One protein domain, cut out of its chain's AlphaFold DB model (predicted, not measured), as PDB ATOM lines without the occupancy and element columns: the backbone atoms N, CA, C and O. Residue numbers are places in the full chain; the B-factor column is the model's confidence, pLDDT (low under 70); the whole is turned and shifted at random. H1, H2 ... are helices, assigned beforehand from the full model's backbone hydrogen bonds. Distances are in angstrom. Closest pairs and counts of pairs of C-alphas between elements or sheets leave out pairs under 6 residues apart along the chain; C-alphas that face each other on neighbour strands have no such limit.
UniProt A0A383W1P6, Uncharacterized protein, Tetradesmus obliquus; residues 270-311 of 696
ATOM      1  N   THR A 270     149.128 155.472 168.121       71.56
ATOM      2  CA  THR A 270     147.974 156.162 168.725       71.56
ATOM      3  C   THR A 270     147.281 157.121 167.759       71.56
ATOM      4  O   THR A 270     146.061 157.222 167.801       71.56
ATOM      5  N   THR A 271     148.014 157.761 166.839       79.31
ATOM      6  CA  THR A 271     147.410 158.570 165.766       79.31
ATOM      7  C   THR A 271     146.562 157.702 164.837       79.31
ATOM      8  O   THR A 271     145.400 158.014 164.612       79.31
ATOM      9  N   ALA A 272     147.094 156.562 164.383       69.25
ATOM     10  CA  ALA A 272     146.357 155.615 163.552       69.25
ATOM     11  C   ALA A 272     145.149 155.007 164.286       69.25
ATOM     12  O   ALA A 272     144.087 154.865 163.690       69.25
ATOM     13  N   MET A 273     145.260 154.704 165.585       70.38
ATOM     14  CA  MET A 273     144.108 154.251 166.376       70.38
ATOM     15  C   MET A 273     143.021 155.322 166.527       70.38
ATOM     16  O   MET A 273     141.849 154.967 166.543       70.38
ATOM     17  N   ALA A 274     143.382 156.607 166.591       74.88
ATOM     18  CA  ALA A 274     142.424 157.716 166.637       74.88
ATOM     19  C   ALA A 274     141.832 158.091 165.261       74.88
ATOM     20  O   ALA A 274     140.785 158.727 165.211       74.88
ATOM     21  N   GLN A 275     142.500 157.722 164.160       77.56
ATOM     22  CA  GLN A 275     142.061 157.993 162.782       77.56
ATOM     23  C   GLN A 275     141.262 156.843 162.150       77.56
ATOM     24  O   GLN A 275     140.384 157.101 161.334       77.56
ATOM     25  N   TYR A 276     141.578 155.589 162.494       70.50
ATOM     26  CA  TYR A 276     141.020 154.390 161.849       70.50
ATOM     27  C   TYR A 276     140.282 153.444 162.805       70.50
ATOM     28  O   TYR A 276     139.608 152.527 162.345       70.50
ATOM     29  N   GLY A 277     140.387 153.644 164.121       67.12
ATOM     30  CA  GLY A 277     139.452 153.043 165.065       67.12
ATOM     31  C   GLY A 277     138.207 153.918 165.156       67.12
ATOM     32  O   GLY A 277     138.313 155.080 165.552       67.12
ATOM     33  N   SER A 278     137.031 153.374 164.835       61.78
ATOM     34  CA  SER A 278     135.779 153.996 165.274       61.78
ATOM     35  C   SER A 278     135.802 154.081 166.804       61.78
ATOM     36  O   SER A 278     136.286 153.170 167.484       61.78
ATOM     37  N   GLN A 279     135.373 155.216 167.364       60.84
ATOM     38  CA  GLN A 279     135.713 155.540 168.755       60.84
ATOM     39  C   GLN A 279     135.030 154.644 169.790       60.84
ATOM     40  O   GLN A 279     135.503 154.589 170.926       60.84
ATOM     41  N   ASP A 280     134.053 153.833 169.381       73.81
ATOM     42  CA  ASP A 280     133.230 153.008 170.268       73.81
ATOM     43  C   ASP A 280     133.427 151.501 170.048       73.81
ATOM     44  O   ASP A 280     133.549 150.768 171.028       73.81
ATOM     45  N   ASP A 281     133.625 151.028 168.811       81.62
ATOM     46  CA  ASP A 281     133.777 149.591 168.543       81.62
ATOM     47  C   ASP A 281     135.074 149.005 169.138       81.62
ATOM     48  O   ASP A 281     136.199 149.385 168.800       81.62
ATOM     49  N   TRP A 282     134.910 148.042 170.041       82.81
ATOM     50  CA  TRP A 282     135.999 147.325 170.691       82.81
ATOM     51  C   TRP A 282     136.662 146.290 169.768       82.81
ATOM     52  O   TRP A 282     137.859 146.027 169.928       82.81
ATOM     53  N   MET A 283     135.944 145.753 168.773       74.31
ATOM     54  CA  MET A 283     136.477 144.782 167.816       74.31
ATOM     55  C   MET A 283     137.455 145.437 166.843       74.31
ATOM     56  O   MET A 283     138.597 144.980 166.751       74.31
ATOM     57  N   SER A 284     137.093 146.546 166.190       75.19
ATOM     58  CA  SER A 284     138.000 147.296 165.306       75.19
ATOM     59  C   SER A 284     139.277 147.725 166.034       75.19
ATOM     60  O   SER A 284     140.379 147.477 165.541       75.19
ATOM     61  N   LYS A 285     139.165 148.260 167.260       80.38
ATOM     62  CA  LYS A 285     140.316 148.609 168.113       80.38
ATOM     63  C   LYS A 285     141.199 147.396 168.418       80.38
ATOM     64  O   LYS A 285     142.423 147.530 168.441       80.38
ATOM     65  N   THR A 286     140.613 146.226 168.664       84.12
ATOM     66  CA  THR A 286     141.347 144.997 169.013       84.12
ATOM     67  C   THR A 286     142.038 144.387 167.794       84.12
ATOM     68  O   THR A 286     143.228 144.068 167.855       84.12
ATOM     69  N   LEU A 287     141.353 144.324 166.650       82.38
ATOM     70  CA  LEU A 287     141.935 143.920 165.367       82.38
ATOM     71  C   LEU A 287     143.079 144.858 164.954       82.38
ATOM     72  O   LEU A 287     144.162 144.388 164.605       82.38
ATOM     73  N   LEU A 288     142.888 146.176 165.079       82.62
ATOM     74  CA  LEU A 288     143.903 147.183 164.766       82.62
ATOM     75  C   LEU A 288     145.122 147.083 165.702       82.62
ATOM     76  O   LEU A 288     146.256 147.154 165.224       82.62
ATOM     77  N   LYS A 289     144.922 146.829 167.006       83.62
ATOM     78  CA  LYS A 289     146.011 146.524 167.957       83.62
ATOM     79  C   LYS A 289     146.806 145.286 167.538       83.62
ATOM     80  O   LYS A 289     148.032 145.360 167.476       83.62
ATOM     81  N   HIS A 290     146.147 144.169 167.219       88.38
ATOM     82  CA  HIS A 290     146.833 142.945 166.782       88.38
ATOM     83  C   HIS A 290     147.561 143.126 165.444       88.38
ATOM     84  O   HIS A 290     148.690 142.651 165.293       88.38
ATOM     85  N   TYR A 291     146.967 143.850 164.494       87.81
ATOM     86  CA  TYR A 291     147.612 144.160 163.221       87.81
ATOM     87  C   TYR A 291     148.871 145.010 163.437       87.81
ATOM     88  O   TYR A 291     149.958 144.604 163.024       87.81
ATOM     89  N   LEU A 292     148.771 146.117 164.183       87.44
ATOM     90  CA  LEU A 292     149.914 146.976 164.514       87.44
ATOM     91  C   LEU A 292     150.996 146.215 165.296       87.44
ATOM     92  O   LEU A 292     152.177 146.347 164.976       87.44
ATOM     93  N   ALA A 293     150.620 145.358 166.249       88.75
ATOM     94  CA  ALA A 293     151.559 144.498 166.969       88.75
ATOM     95  C   ALA A 293     152.293 143.523 166.030       88.75
ATOM     96  O   ALA A 293     153.516 143.414 166.107       88.75
ATOM     97  N   SER A 294     151.587 142.857 165.108       90.44
ATOM     98  CA  SER A 294     152.219 141.936 164.151       90.44
ATOM     99  C   SER A 294     153.141 142.655 163.153       90.44
ATOM    100  O   SER A 294     154.239 142.168 162.881       90.44
ATOM    101  N   VAL A 295     152.772 143.857 162.691       87.94
ATOM    102  CA  VAL A 295     153.619 144.712 161.839       87.94
ATOM    103  C   VAL A 295     154.874 145.180 162.585       87.94
ATOM    104  O   VAL A 295     155.975 145.128 162.030       87.94
ATOM    105  N   ILE A 296     154.751 145.581 163.855       88.50
ATOM    106  CA  ILE A 296     155.893 145.957 164.704       88.50
ATOM    107  C   ILE A 296     156.814 144.749 164.934       88.50
ATOM    108  O   ILE A 296     158.023 144.865 164.735       88.50
ATOM    109  N   GLN A 297     156.265 143.575 165.264       90.50
ATOM    110  CA  GLN A 297     157.043 142.342 165.426       90.50
ATOM    111  C   GLN A 297     157.752 141.926 164.130       90.50
ATOM    112  O   GLN A 297     158.924 141.551 164.173       90.50
ATOM    113  N   ALA A 298     157.091 142.021 162.973       87.44
ATOM    114  CA  ALA A 298     157.697 141.731 161.674       87.44
ATOM    115  C   ALA A 298     158.838 142.710 161.349       87.44
ATOM    116  O   ALA A 298     159.926 142.285 160.954       87.44
ATOM    117  N   ARG A 299     158.638 144.015 161.589       89.69
ATOM    118  CA  ARG A 299     159.665 145.048 161.388       89.69
ATOM    119  C   ARG A 299     160.857 144.869 162.333       89.69
ATOM    120  O   ARG A 299     161.994 145.012 161.886       89.69
ATOM    121  N   TRP A 300     160.613 144.510 163.595       89.44
ATOM    122  CA  TRP A 300     161.653 144.210 164.586       89.44
ATOM    123  C   TRP A 300     162.439 142.944 164.232       89.44
ATOM    124  O   TRP A 300     163.665 142.979 164.212       89.44
ATOM    125  N   ARG A 301     161.761 141.849 163.858       89.19
ATOM    126  CA  ARG A 301     162.410 140.619 163.364       89.19
ATOM    127  C   ARG A 301     163.266 140.903 162.127       89.19
ATOM    128  O   ARG A 301     164.422 140.498 162.088       89.19
ATOM    129  N   GLY A 302     162.750 141.669 161.164       88.50
ATOM    130  CA  GLY A 302     163.510 142.093 159.985       88.50
ATOM    131  C   GLY A 302     164.714 142.988 160.314       88.50
ATOM    132  O   GLY A 302     165.738 142.892 159.646       88.50
ATOM    133  N   TYR A 303     164.626 143.831 161.348       90.38
ATOM    134  CA  TYR A 303     165.767 144.606 161.849       90.38
ATOM    135  C   TYR A 303     166.816 143.714 162.528       90.38
ATOM    136  O   TYR A 303     167.995 143.836 162.219       90.38
ATOM    137  N   GLN A 304     166.398 142.769 163.375       85.38
ATOM    138  CA  GLN A 304     167.292 141.808 164.033       85.38
ATOM    139  C   GLN A 304     168.026 140.906 163.025       85.38
ATOM    140  O   GLN A 304     169.222 140.675 163.177       85.38
ATOM    141  N   VAL A 305     167.345 140.454 161.962       81.38
ATOM    142  CA  VAL A 305     167.991 139.737 160.846       81.38
ATOM    143  C   VAL A 305     168.991 140.641 160.125       81.38
ATOM    144  O   VAL A 305     170.141 140.249 159.971       81.38
ATOM    145  N   ARG A 306     168.606 141.874 159.754       85.75
ATOM    146  CA  ARG A 306     169.532 142.815 159.097       85.75
ATOM    147  C   ARG A 306     170.745 143.172 159.955       85.75
ATOM    148  O   ARG A 306     171.819 143.299 159.386       85.75
ATOM    149  N   LYS A 307     170.609 143.290 161.283       86.06
ATOM    150  CA  LYS A 307     171.758 143.507 162.177       86.06
ATOM    151  C   LYS A 307     172.733 142.326 162.082       86.06
ATOM    152  O   LYS A 307     173.857 142.520 161.640       86.06
ATOM    153  N   ARG A 308     172.246 141.099 162.312       79.25
ATOM    154  CA  ARG A 308     173.037 139.857 162.176       79.25
ATOM    155  C   ARG A 308     173.658 139.643 160.786       79.25
ATOM    156  O   ARG A 308     174.562 138.833 160.659       79.25
ATOM    157  N   TRP A 309     173.142 140.294 159.741       80.81
ATOM    158  CA  TRP A 309     173.651 140.223 158.360       80.81
ATOM    159  C   TRP A 309     174.587 141.388 157.977       80.81
ATOM    160  O   TRP A 309     175.242 141.327 156.927       80.81
ATOM    161  N   ALA A 310     174.619 142.446 158.792       85.38
ATOM    162  CA  ALA A 310     175.599 143.528 158.732       85.38
ATOM    163  C   ALA A 310     176.863 143.153 159.522       85.38
ATOM    164  O   ALA A 310     177.973 143.406 159.058       85.38
ATOM    165  N   ASP A 311     176.689 142.476 160.660       90.00
ATOM    166  CA  ASP A 311     177.763 141.822 161.404       90.00
ATOM    167  C   ASP A 311     178.417 140.748 160.496       90.00
ATOM    168  O   ASP A 311     177.771 139.760 160.131       90.00
TER     169      ASP A 311
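This is residues 270 to 311 of the 696 residues of an uncharacterized protein of Tetradesmus obliquus (UniProt A0A383W1P6). One long helix, H2, makes the length of the model, and a short helix, H1, folds back over its first part at a steep angle. Residues 278 to 283 stand free at the turn between them, and residues 293 to 311 stick out far past H1. The printed part has 42 residues with two named helices, H1 then H2, and no named strand; the class is all helix. It is extended, with a radius of gyration of the C-alphas of 14.4 A and spans of 47 by 16 by 8 A.

H1, residues 270 to 276, begins at C-alpha 270 at (147.974, 156.162, 168.725). H2, residues 282 to 310, runs 41.5 A from C-alpha 282 at (135.999, 147.325, 170.691) to C-alpha 310 at (175.599, 143.528, 158.732).

H1 and H2 are close but not clearly touching; their closest C-alphas, those of Met 273 and Lys 285, are 7.0 A apart. They run opposite ways at a steep tilt of 53 degrees. In H1 and H2 every O i to N i+4 pair is within hydrogen-bond range.

The C-alphas farthest apart, those of Asp 280 and Asp 311, are 46.8 A apart. The printed part has no cut, and the link from H1 to H2 is tight. The pLDDT is under 70 at residue 272 and residues 277 to 279.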